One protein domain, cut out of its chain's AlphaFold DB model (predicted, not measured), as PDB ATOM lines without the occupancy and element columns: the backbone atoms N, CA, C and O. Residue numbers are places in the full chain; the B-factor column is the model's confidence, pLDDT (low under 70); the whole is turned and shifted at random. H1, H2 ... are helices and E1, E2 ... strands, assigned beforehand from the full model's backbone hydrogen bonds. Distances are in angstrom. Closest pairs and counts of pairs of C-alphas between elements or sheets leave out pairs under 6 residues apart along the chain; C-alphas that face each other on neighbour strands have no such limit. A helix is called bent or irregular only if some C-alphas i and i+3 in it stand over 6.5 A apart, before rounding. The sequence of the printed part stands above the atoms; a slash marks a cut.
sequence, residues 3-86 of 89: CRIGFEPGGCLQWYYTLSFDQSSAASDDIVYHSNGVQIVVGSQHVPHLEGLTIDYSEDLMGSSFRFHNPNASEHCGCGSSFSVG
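AT A GLANCE: This is residues 3 to 86 of the 89 residues of the protein "Iron-sulfur cluster assembly accessory protein" of Leptolyngbya sp. SIO4C5 (UniProt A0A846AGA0). A five-stranded sheet, strongly twisted and curled, makes a bent wall, with the short helix H1 tucked into its hollow face near E1 and E3. The hairpin of E5 and E6 forms a separate two-stranded ribbon, and its tip, residues 59 to 64, sticks out free. The printed part has 84 residues, with the named elements E1, E2, E3, E4, H1, E5, E6 and E7 in this order, and its class is mostly strand. The larger sheet has the order E3, E4, E1, E2, E7 and is mixed; the sheet of E5 and E6 is antiparallel. The whole is compact, with a radius of gyration of the C-alphas of 13.1 A and spans of 35 by 33 by 20 A.

IN THESE COORDINATES: E1, residues 3 to 9, begins at C-alpha 3 (-37.596, 44.817, -10.123) and is 19.9 A long. E2, residues 15 to 21, is also 19.9 A long. E3 is residues 30 to 35, 15.8 A, and E4 is residues 38 to 43, 16.3 A. H1, residues 44 to 50, measures 10.1 A and is irregular, with C-alphas 45 and 48 at 7.2 A. E5, residues 54 to 60, is 19.3 A long, and E6, residues 63 to 69, is 19.2 A long. E7, residues 82 to 84, is 7.3 A long and ends at C-alpha 84 (-26.638, 45.780, 9.821).

HOW THE PARTS SIT: E1 and E2 form an antiparallel hairpin at 154 degrees, with N 6 and O 18 at 3.0 A, within hydrogen-bond range. On the other side of E1, E4 is parallel to it at 33 degrees, with N 5 and O 41 at 2.9 A. E3 and E4 form a hairpin, with N 33 and O 40 at 2.8 A. E7 is antiparallel to E2, with N 83 and O 15 at 2.8 A. H1 is on this sheet at a height of 6.5 A, over none of its strands, but only just, as 2 of its C-alphas fall on E1. The closest C-alphas of E1 and H1 are those of Gly 6 and His 46, 6.3 A apart. In H1, 1 of 3 O i to N i+4 pairs and 3 of 4 O i to N i+3 pairs are within range. E5 and E6 form a hairpin, with N 56 and O 67 at 2.9 A. E6 is apart from E2, but only just, at 8.2 A.

THE WHOLE: The two C-alphas farthest apart are those of Ser 28 and Leu 61, 41.2 A. The printed part has no cut. The link from E6 to E7, residues 70 to 81, is long; in it, residues 75 to 76 pair with residues 83 to 84 of E7, antiparallel. The mean pLDDT of the printed part is 88.3, and no printed residue is under 70.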
ATOM      1  N   CYS A   3     -38.738  44.384 -10.909       91.62
ATOM      2  CA  CYS A   3     -37.596  44.817 -10.123       91.62
ATOM      3  C   CYS A   3     -37.268  43.717  -9.116       91.62
ATOM      4  O   CYS A   3     -38.143  43.294  -8.361       91.62
ATOM      5  N   ARG A   4     -36.033  43.228  -9.123       93.31
ATOM      6  CA  ARG A   4     -35.529  42.311  -8.109       93.31
ATOM      7  C   ARG A   4     -34.855  43.110  -7.005       93.31
ATOM      8  O   ARG A   4     -34.047  43.992  -7.293       93.31
ATOM      9  N   ILE A   5     -35.181  42.758  -5.766       93.69
ATOM     10  CA  ILE A   5     -34.626  43.362  -4.556       93.69
ATOM     11  C   ILE A   5     -33.912  42.281  -3.752       93.69
ATOM     12  O   ILE A   5     -34.428  41.175  -3.560       93.69
ATOM     13  N   GLY A   6     -32.716  42.604  -3.283       94.19
ATOM     14  CA  GLY A   6     -31.928  41.748  -2.411       94.19
ATOM     15  C   GLY A   6     -30.921  42.551  -1.606       94.19
ATOM     16  O   GLY A   6     -31.011  43.776  -1.508       94.19
ATOM     17  N   PHE A   7     -29.962  41.843  -1.028       94.19
ATOM     18  CA  PHE A   7     -28.802  42.442  -0.396       94.19
ATOM     19  C   PHE A   7     -27.594  41.517  -0.535       94.19
ATOM     20  O   PHE A   7     -27.743  40.310  -0.718       94.19
ATOM     21  N   GLU A   8     -26.402  42.094  -0.453       93.94
ATOM     22  CA  GLU A   8     -25.126  41.390  -0.569       93.94
ATOM     23  C   GLU A   8     -24.165  41.830   0.545       93.94
ATOM     24  O   GLU A   8     -24.325  42.927   1.097       93.94
ATOM     25  N   PRO A   9     -23.195  40.980   0.935       92.25
ATOM     26  CA  PRO A   9     -22.235  41.316   1.982       92.25
ATOM     27  C   PRO A   9     -21.304  42.448   1.543       92.25
ATOM     28  O   PRO A   9     -20.741  42.414   0.450       92.25
ATOM     29  N   GLY A  10     -21.088  43.423   2.426       89.12
ATOM     30  CA  GLY A  10     -20.176  44.547   2.222       89.12
ATOM     31  C   GLY A  10     -20.836  45.911   2.426       89.12
ATOM     32  O   GLY A  10     -21.805  46.062   3.170       89.12
ATOM     33  N   GLY A  11     -20.298  46.925   1.748       84.38
ATOM     34  CA  GLY A  11     -20.709  48.318   1.929       84.38
ATOM     35  C   GLY A  11     -20.062  48.969   3.156       84.38
ATOM     36  O   GLY A  11     -18.983  48.574   3.589       84.38
ATOM     37  N   CYS A  12     -20.707  50.008   3.692       84.75
ATOM     38  CA  CYS A  12     -20.197  50.756   4.853       84.75
ATOM     39  C   CYS A  12     -20.456  50.039   6.193       84.75
ATOM     40  O   CYS A  12     -19.820  50.364   7.193       84.75
ATOM     41  N   LEU A  13     -21.420  49.115   6.213       84.81
ATOM     42  CA  LEU A  13     -21.804  48.320   7.381       84.81
ATOM     43  C   LEU A  13     -21.554  46.833   7.086       84.81
ATOM     44  O   LEU A  13     -20.422  46.462   6.787       84.81
ATOM     45  N   GLN A  14     -22.584  45.985   7.162       89.31
ATOM     46  CA  GLN A  14     -22.470  44.543   6.919       89.31
ATOM     47  C   GLN A  14     -23.079  44.122   5.579       89.31
ATOM     48  O   GLN A  14     -22.529  43.255   4.902       89.31
ATOM     49  N   TRP A  15     -24.206  44.731   5.206       93.12
ATOM     50  CA  TRP A  15     -24.947  44.427   3.987       93.12
ATOM     51  C   TRP A  15     -25.238  45.700   3.203       93.12
ATOM     52  O   TRP A  15     -25.453  46.755   3.802       93.12
ATOM     53  N   TYR A  16     -25.334  45.602   1.880       93.06
ATOM     54  CA  TYR A  16     -25.888  46.653   1.024       93.06
ATOM     55  C   TYR A  16     -27.034  46.119   0.170       93.06
ATOM     56  O   TYR A  16     -27.017  44.958  -0.233       93.06
ATOM     57  N   TYR A  17     -28.033  46.960  -0.098       93.69
ATOM     58  CA  TYR A  17     -29.180  46.579  -0.923       93.69
ATOM     59  C   TYR A  17     -28.803  46.483  -2.401       93.69
ATOM     60  O   TYR A  17     -28.037  47.298  -2.918       93.69
ATOM     61  N   THR A  18     -29.408  45.529  -3.102       92.88
ATOM     62  CA  THR A  18     -29.290  45.368  -4.552       92.88
ATOM     63  C   THR A  18     -30.650  45.542  -5.216       92.88
ATOM     64  O   THR A  18     -31.667  45.026  -4.747       92.88
ATOM     65  N   LEU A  19     -30.663  46.297  -6.315       91.62
ATOM     66  CA  LEU A  19     -31.826  46.551  -7.161       91.62
ATOM     67  C   LEU A  19     -31.448  46.218  -8.601       91.62
ATOM     68  O   LEU A  19     -30.491  46.786  -9.131       91.62
ATOM     69  N   SER A  20     -32.199  45.336  -9.252       90.00
ATOM     70  CA  SER A  20     -32.029  45.076 -10.683       90.00
ATOM     71  C   SER A  20     -33.366  45.044 -11.408       90.00
ATOM     72  O   SER A  20     -34.339  44.443 -10.958       90.00
ATOM     73  N   PHE A  21     -33.430  45.726 -12.548       88.38
ATOM     74  CA  PHE A  21     -34.587  45.684 -13.431       88.38
ATOM     75  C   PHE A  21     -34.315  44.640 -14.503       88.38
ATOM     76  O   PHE A  21     -33.521  44.874 -15.410       88.38
ATOM     77  N   ASP A  22     -34.948  43.481 -14.375       79.19
ATOM     78  CA  ASP A  22     -34.776  42.373 -15.308       79.19
ATOM     79  C   ASP A  22     -36.128  41.979 -15.919       79.19
ATOM     80  O   ASP A  22     -37.186  42.124 -15.305       79.19
ATOM     81  N   GLN A  23     -36.090  41.503 -17.160       72.50
ATOM     82  CA  GLN A  23     -37.221  40.913 -17.871       72.50
ATOM     83  C   GLN A  23     -37.309  39.395 -17.660       72.50
ATOM     84  O   GLN A  23     -38.326  38.795 -18.010       72.50
ATOM     85  N   SER A  24     -36.281  38.774 -17.071       76.81
ATOM     86  CA  SER A  24     -36.256  37.344 -16.760       76.81
ATOM     87  C   SER A  24     -37.402  36.925 -15.846       76.81
ATOM     88  O   SER A  24     -37.775  37.644 -14.913       76.81
ATOM     89  N   SER A  25     -37.946  35.733 -16.102       80.75
ATOM     90  CA  SER A  25     -38.942  35.055 -15.264       80.75
ATOM     91  C   SER A  25     -38.464  34.906 -13.812       80.75
ATOM     92  O   SER A  25     -37.275  34.726 -13.571       80.75
ATOM     93  N   ALA A  26     -39.388  34.990 -12.850       83.44
ATOM     94  CA  ALA A  26     -39.085  34.689 -11.456       83.44
ATOM     95  C   ALA A  26     -38.762  33.192 -11.339       83.44
ATOM     96  O   ALA A  26     -39.387  32.369 -12.016       83.44
ATOM     97  N   ALA A  27     -37.770  32.862 -10.520       87.31
ATOM     98  CA  ALA A  27     -37.434  31.495 -10.171       87.31
ATOM     99  C   ALA A  27     -38.517  30.897  -9.257       87.31
ATOM    100  O   ALA A  27     -39.382  31.599  -8.734       87.31
ATOM    101  N   SER A  28     -38.493  29.578  -9.074       88.50
ATOM    102  CA  SER A  28     -39.500  28.864  -8.277       88.50
ATOM    103  C   SER A  28     -39.490  29.223  -6.788       88.50
ATOM    104  O   SER A  28     -40.494  29.046  -6.109       88.50
ATOM    105  N   ASP A  29     -38.349  29.680  -6.282       92.75
ATOM    106  CA  ASP A  29     -38.068  30.044  -4.891       92.75
ATOM    107  C   ASP A  29     -38.148  31.558  -4.636       92.75
ATOM    108  O   ASP A  29     -37.879  32.025  -3.525       92.75
ATOM    109  N   ASP A  30     -38.525  32.329  -5.653       93.38
ATOM    110  CA  ASP A  30     -38.793  33.749  -5.512       93.38
ATOM    111  C   ASP A  30     -40.195  34.000  -4.955       93.38
ATOM    112  O   ASP A  30     -41.181  33.365  -5.337       93.38
ATOM    113  N   ILE A  31     -40.300  35.033  -4.127       94.06
ATOM    114  CA  ILE A  31     -41.570  35.623  -3.727       94.06
ATOM    115  C   ILE A  31     -41.810  36.878  -4.567       94.06
ATOM    116  O   ILE A  31     -40.946  37.751  -4.682       94.06
ATOM    117  N   VAL A  32     -42.998  36.954  -5.169       93.94
ATOM    118  CA  VAL A  32     -43.401  38.062  -6.041       93.94
ATOM    119  C   VAL A  32     -44.455  38.912  -5.345       93.94
ATOM    120  O   VAL A  32     -45.540  38.435  -5.020       93.94
ATOM    121  N   TYR A  33     -44.155  40.195  -5.183       92.44
ATOM    122  CA  TYR A  33     -45.072  41.217  -4.691       92.44
ATOM    123  C   TYR A  33     -45.467  42.163  -5.827       92.44
ATOM    124  O   TYR A  33     -44.770  42.291  -6.836       92.44
ATOM    125  N   HIS A  34     -46.590  42.854  -5.666       91.88
ATOM    126  CA  HIS A  34     -47.056  43.866  -6.609       91.88
ATOM    127  C   HIS A  34     -47.126  45.216  -5.901       91.88
ATOM    128  O   HIS A  34     -47.845  45.358  -4.916       91.88
ATOM    129  N   SER A  35     -46.391  46.206  -6.409       88.94
ATOM    130  CA  SER A  35     -46.381  47.565  -5.861       88.94
ATOM    131  C   SER A  35     -46.315  48.584  -6.990       88.94
ATOM    132  O   SER A  35     -45.492  48.449  -7.892       88.94
ATOM    133  N   ASN A  36     -47.204  49.581  -6.974       87.56
ATOM    134  CA  ASN A  36     -47.240  50.679  -7.952       87.56
ATOM    135  C   ASN A  36     -47.173  50.225  -9.429       87.56
ATOM    136  O   ASN A  36     -46.535  50.860 -10.263       87.56
ATOM    137  N   GLY A  37     -47.804  49.093  -9.763       88.62
ATOM    138  CA  GLY A  37     -47.794  48.528 -11.121       88.62
ATOM    139  C   GLY A  37     -46.494  47.814 -11.528       88.62
ATOM    140  O   GLY A  37     -46.383  47.348 -12.662       88.62
ATOM    141  N   VAL A  38     -45.530  47.682 -10.614       89.25
ATOM    142  CA  VAL A  38     -44.269  46.954 -10.798       89.25
ATOM    143  C   VAL A  38     -44.320  45.635 -10.028       89.25
ATOM    144  O   VAL A  38     -44.805  45.567  -8.897       89.25
ATOM    145  N   GLN A  39     -43.813  44.569 -10.647       92.62
ATOM    146  CA  GLN A  39     -43.574  43.312  -9.943       92.62
ATOM    147  C   GLN A  39     -42.264  43.402  -9.170       92.62
ATOM    148  O   GLN A  39     -41.210  43.605  -9.771       92.62
ATOM    149  N   ILE A  40     -42.334  43.225  -7.859       92.69
ATOM    150  CA  ILE A  40     -41.178  43.173  -6.976       92.69
ATOM    151  C   ILE A  40     -40.840  41.711  -6.715       92.69
ATOM    152  O   ILE A  40     -41.700  40.952  -6.279       92.69
ATOM    153  N   VAL A  41     -39.605  41.314  -6.993       94.56
ATOM    154  CA  VAL A  41     -39.139  39.935  -6.834       94.56
ATOM    155  C   VAL A  41     -38.070  39.874  -5.762       94.56
ATOM    156  O   VAL A  41     -37.080  40.598  -5.823       94.56
ATOM    157  N   VAL A  42     -38.270  38.997  -4.787       94.56
ATOM    158  CA  VAL A  42     -37.362  38.806  -3.657       94.56
ATOM    159  C   VAL A  42     -37.092  37.315  -3.523       94.56
ATOM    160  O   VAL A  42     -38.035  36.534  -3.445       94.56
ATOM    161  N   GLY A  43     -35.820  36.914  -3.485       94.31
ATOM    162  CA  GLY A  43     -35.476  35.521  -3.182       94.31
ATOM    163  C   GLY A  43     -35.968  35.163  -1.779       94.31
ATOM    164  O   GLY A  43     -35.798  35.965  -0.857       94.31
ATOM    165  N   SER A  44     -36.591  33.996  -1.606       93.94
ATOM    166  CA  SER A  44     -37.194  33.582  -0.325       93.94
ATOM    167  C   SER A  44     -36.248  33.711   0.876       93.94
ATOM    168  O   SER A  44     -36.681  34.105   1.956       93.94
ATOM    169  N   GLN A  45     -34.947  33.488   0.680       92.50
ATOM    170  CA  GLN A  45     -33.915  33.636   1.707       92.50
ATOM    171  C   GLN A  45     -33.725  35.077   2.213       92.50
ATOM    172  O   GLN A  45     -33.242  35.277   3.324       92.50
ATOM    173  N   HIS A  46     -34.088  36.091   1.423       92.88
ATOM    174  CA  HIS A  46     -33.963  37.498   1.812       92.88
ATOM    175  C   HIS A  46     -35.222  38.044   2.493       92.88
ATOM    176  O   HIS A  46     -35.143  39.077   3.157       92.88
ATOM    177  N   VAL A  47     -36.370  37.372   2.353       93.31
ATOM    178  CA  VAL A  47     -37.668  37.862   2.847       93.31
ATOM    179  C   VAL A  47     -37.640  38.231   4.334       93.31
ATOM    180  O   VAL A  47     -38.047  39.351   4.634       93.31
ATOM    181  N   PRO A  48     -37.094  37.412   5.258       92.38
ATOM    182  CA  PRO A  48     -37.088  37.758   6.684       92.38
ATOM    183  C   PRO A  48     -36.334  39.052   7.023       92.38
ATOM    184  O   PRO A  48     -36.593  39.671   8.046       92.38
ATOM    185  N   HIS A  49     -35.389  39.469   6.175       92.38
ATOM    186  CA  HIS A  49     -34.587  40.677   6.385       92.38
ATOM    187  C   HIS A  49     -35.127  41.901   5.635       92.38
ATOM    188  O   HIS A  49     -34.667  43.019   5.877       92.38
ATOM    189  N   LEU A  50     -36.071  41.700   4.712       93.38
ATOM    190  CA  LEU A  50     -36.651  42.742   3.860       93.38
ATOM    191  C   LEU A  50     -38.160  42.916   4.083       93.38
ATOM    192  O   LEU A  50     -38.786  43.736   3.414       93.38
ATOM    193  N   GLU A  51     -38.767  42.163   4.999       91.81
ATOM    194  CA  GLU A  51     -40.189  42.285   5.309       91.81
ATOM    195  C   GLU A  51     -40.512  43.696   5.828       91.81
ATOM    196  O   GLU A  51     -39.873  44.206   6.745       91.81
ATOM    197  N   GLY A  52     -41.481  44.369   5.204       91.56
ATOM    198  CA  GLY A  52     -41.812  45.761   5.524       91.56
ATOM    199  C   GLY A  52     -40.837  46.808   4.967       91.56
ATOM    200  O   GLY A  52     -41.021  47.995   5.238       91.56
ATOM    201  N   LEU A  53     -39.832  46.411   4.173       93.44
ATOM    202  CA  LEU A  53     -38.953  47.348   3.474       93.44
ATOM    203  C   LEU A  53     -39.770  48.288   2.582       93.44
ATOM    204  O   LEU A  53     -40.505  47.849   1.697       93.44
ATOM    205  N   THR A  54     -39.571  49.588   2.772       92.12
ATOM    206  CA  THR A  54     -40.070  50.630   1.868       92.12
ATOM    207  C   THR A  54     -38.900  51.246   1.114       92.12
ATOM    208  O   THR A  54     -37.838  51.484   1.692       92.12
ATOM    209  N   ILE A  55     -39.082  51.477  -0.187       90.19
ATOM    210  CA  ILE A  55     -38.073  52.094  -1.047       90.19
ATOM    211  C   ILE A  55     -38.685  53.322  -1.696       90.19
ATOM    212  O   ILE A  55     -39.636  53.208  -2.468       90.19
ATOM    213  N   ASP A  56     -38.085  54.467  -1.408       88.06
ATOM    214  CA  ASP A  56     -38.427  55.735  -2.027       88.06
ATOM    215  C   ASP A  56     -37.359  56.118  -3.047       88.06
ATOM    216  O   ASP A  56     -36.182  55.782  -2.910       88.06
ATOM    217  N   TYR A  57     -37.770  56.838  -4.082       85.06
ATOM    218  CA  TYR A  57     -36.868  57.406  -5.071       85.06
ATOM    219  C   TYR A  57     -37.026  58.920  -5.055       85.06
ATOM    220  O   TYR A  57     -38.134  59.432  -5.224       85.06
ATOM    221  N   SER A  58     -35.923  59.627  -4.835       82.62
ATOM    222  CA  SER A  58     -35.889  61.087  -4.849       82.62
ATOM    223  C   SER A  58     -34.860  61.580  -5.851       82.62
ATOM    224  O   SER A  58     -33.716  61.118  -5.846       82.62
ATOM    225  N   GLU A  59     -35.267  62.549  -6.663       84.88
ATOM    226  CA  GLU A  59     -34.378  63.325  -7.523       84.88
ATOM    227  C   GLU A  59     -34.244  64.729  -6.942       84.88
ATOM    228  O   GLU A  59     -35.242  65.420  -6.721       84.88
ATOM    229  N   ASP A  60     -33.014  65.145  -6.678       82.31
ATOM    230  CA  ASP A  60     -32.684  66.494  -6.247       82.31
ATOM    231  C   ASP A  60     -31.550  67.086  -7.104       82.31
ATOM    232  O   ASP A  60     -31.089  66.495  -8.080       82.31
ATOM    233  N   LEU A  61     -31.111  68.298  -6.758       82.31
ATOM    234  CA  LEU A  61     -30.031  69.003  -7.459       82.31
ATOM    235  C   LEU A  61     -28.675  68.272  -7.401       82.31
ATOM    236  O   LEU A  61     -27.795  68.574  -8.204       82.31
ATOM    237  N   MET A  62     -28.487  67.359  -6.445       77.81
ATOM    238  CA  MET A  62     -27.285  66.537  -6.279       77.81
ATOM    239  C   MET A  62     -27.398  65.197  -7.017       77.81
ATOM    240  O   MET A  62     -26.381  64.532  -7.220       77.81
ATOM    241  N   GLY A  63     -28.599  64.821  -7.461       80.44
ATOM    242  CA  GLY A  63     -28.841  63.697  -8.352       80.44
ATOM    243  C   GLY A  63     -30.031  62.843  -7.938       80.44
ATOM    244  O   GLY A  63     -30.889  63.231  -7.148       80.44
ATOM    245  N   SER A  64     -30.069  61.643  -8.501       83.50
ATOM    246  CA  SER A  64     -31.112  60.656  -8.256       83.50
ATOM    247  C   SER A  64     -30.629  59.614  -7.255       83.50
ATOM    248  O   SER A  64     -29.571  59.015  -7.455       83.50
ATOM    249  N   SER A  65     -31.397  59.355  -6.196       83.44
ATOM    250  CA  SER A  65     -31.049  58.322  -5.216       83.44
ATOM    251  C   SER A  65     -32.257  57.523  -4.737       83.44
ATOM    252  O   SER A  65     -33.368  58.037  -4.607       83.44
ATOM    253  N   PHE A  66     -32.011  56.239  -4.470       87.31
ATOM    254  CA  PHE A  66     -32.946  55.377  -3.758       87.31
ATOM    255  C   PHE A  66     -32.702  55.488  -2.258       87.31
ATOM    256  O   PHE A  66     -31.559  55.425  -1.801       87.31
ATOM    257  N   ARG A  67     -33.784  55.606  -1.494       88.44
ATOM    258  CA  ARG A  67     -33.776  55.606  -0.037       88.44
ATOM    259  C   ARG A  67     -34.478  54.358   0.470       88.44
ATOM    260  O   ARG A  67     -35.606  54.075   0.080       88.44
ATOM    261  N   PHE A  68     -33.804  53.636   1.354       91.12
ATOM    262  CA  PHE A  68     -34.294  52.387   1.917       91.12
ATOM    263  C   PHE A  68     -34.715  52.604   3.366       91.12
ATOM    264  O   PHE A  68     -33.946  53.105   4.188       91.12
ATOM    265  N   HIS A  69     -35.937  52.199   3.677       90.50
ATOM    266  CA  HIS A  69     -36.507  52.225   5.015       90.50
ATOM    267  C   HIS A  69     -36.796  50.787   5.441       90.50
ATOM    268  O   HIS A  69     -37.845  50.237   5.105       90.50
ATOM    269  N   ASN A  70     -35.839  50.161   6.134       91.69
ATOM    270  CA  ASN A  70     -35.937  48.769   6.571       91.69
ATOM    271  C   ASN A  70     -36.193  48.680   8.085       91.69
ATOM    272  O   ASN A  70     -35.305  49.034   8.858       91.69
ATOM    273  N   PRO A  71     -37.364  48.194   8.530       91.50
ATOM    274  CA  PRO A  71     -37.646  48.033   9.956       91.50
ATOM    275  C   PRO A  71     -36.829  46.910  10.620       91.50
ATOM    276  O   PRO A  71     -36.738  46.882  11.844       91.50
ATOM    277  N   ASN A  72     -36.224  46.002   9.844       90.12
ATOM    278  CA  ASN A  72     -35.451  44.860  10.358       90.12
ATOM    279  C   ASN A  72     -33.964  45.170  10.572       90.12
ATOM    280  O   ASN A  72     -33.206  44.325  11.051       90.12
ATOM    281  N   ALA A  73     -33.520  46.354  10.167       90.25
ATOM    282  CA  ALA A  73     -32.138  46.765  10.296       90.25
ATOM    283  C   ALA A  73     -31.903  47.452  11.647       90.25
ATOM    284  O   ALA A  73     -32.664  48.325  12.063       90.25
ATOM    285  N   SER A  74     -30.826  47.064  12.330       88.25
ATOM    286  CA  SER A  74     -30.414  47.676  13.597       88.25
ATOM    287  C   SER A  74     -29.723  49.017  13.386       88.25
ATOM    288  O   SER A  74     -29.880  49.929  14.194       88.25
ATOM    289  N   GLU A  75     -28.955  49.138  12.304       86.50
ATOM    290  CA  GLU A  75     -28.239  50.360  11.948       86.50
ATOM    291  C   GLU A  75     -28.273  50.571  10.437       86.50
ATOM    292  O   GLU A  75     -28.268  49.612   9.660       86.50
ATOM    293  N   HIS A  76     -28.252  51.840  10.025       84.62
ATOM    294  CA  HIS A  76     -28.163  52.273   8.633       84.62
ATOM    295  C   HIS A  76     -26.963  53.203   8.451       84.62
ATOM    296  O   HIS A  76     -26.669  54.024   9.323       84.62
ATOM    297  N   CYS A  77     -26.282  53.121   7.308       81.31
ATOM    298  CA  CYS A  77     -25.262  54.110   6.964       81.31
ATOM    299  C   CYS A  77     -25.913  55.464   6.623       81.31
ATOM    300  O   CYS A  77     -27.093  55.528   6.278       81.31
ATOM    301  N   GLY A  78     -25.146  56.557   6.671       74.06
ATOM    302  CA  GLY A  78     -25.682  57.912   6.460       74.06
ATOM    303  C   GLY A  78     -26.377  58.139   5.108       74.06
ATOM    304  O   GLY A  78     -27.251  58.995   5.017       74.06
ATOM    305  N   CYS A  79     -26.037  57.359   4.074       75.31
ATOM    306  CA  CYS A  79     -26.713  57.385   2.773       75.31
ATOM    307  C   CYS A  79     -27.836  56.338   2.622       75.31
ATOM    308  O   CYS A  79     -28.518  56.325   1.603       75.31
ATOM    309  N   GLY A  80     -28.043  55.466   3.615       79.00
ATOM    310  CA  GLY A  80     -29.141  54.496   3.673       79.00
ATOM    311  C   GLY A  80     -29.012  53.269   2.761       79.00
ATOM    312  O   GLY A  80     -29.899  52.424   2.769       79.00
ATOM    313  N   SER A  81     -27.932  53.134   1.985       84.38
ATOM    314  CA  SER A  81     -27.735  52.004   1.060       84.38
ATOM    315  C   SER A  81     -27.141  50.749   1.710       84.38
ATOM    316  O   SER A  81     -27.125  49.687   1.088       84.38
ATOM    317  N   SER A  82     -26.657  50.856   2.950       87.94
ATOM    318  CA  SER A  82     -26.096  49.753   3.731       87.94
ATOM    319  C   SER A  82     -26.732  49.664   5.112       87.94
ATOM    320  O   SER A  82     -27.090  50.687   5.700       87.94
ATOM    321  N   PHE A  83     -26.823  48.444   5.639       90.62
ATOM    322  CA  PHE A  83     -27.432  48.147   6.930       90.62
ATOM    323  C   PHE A  83     -26.697  47.030   7.683       90.62
ATOM    324  O   PHE A  83     -25.923  46.259   7.106       90.62
ATOM    325  N   SER A  84     -26.940  46.947   8.987       90.06
ATOM    326  CA  SER A  84     -26.638  45.780   9.821       90.06
ATOM    327  C   SER A  84     -27.945  45.188  10.351       90.06
ATOM    328  O   SER A  84     -28.949  45.891  10.483       90.06
ATOM    329  N   VAL A  85     -27.955  43.883  10.615       82.44
ATOM    330  CA  VAL A  85     -29.060  43.210  11.308       82.44
ATOM    331  C   VAL A  85     -28.588  42.886  12.716       82.44
ATOM    332  O   VAL A  85     -27.527  42.285  12.893       82.44
ATOM    333  N   GLY A  86     -29.346  43.319  13.719       72.94
ATOM    334  CA  GLY A  86     -29.034  43.013  15.108       72.94
ATOM    335  C   GLY A  86     -29.231  41.522  15.351       72.94
ATOM    336  O   GLY A  86     -30.186  40.934  14.843       72.94
TER     337      GLY A  86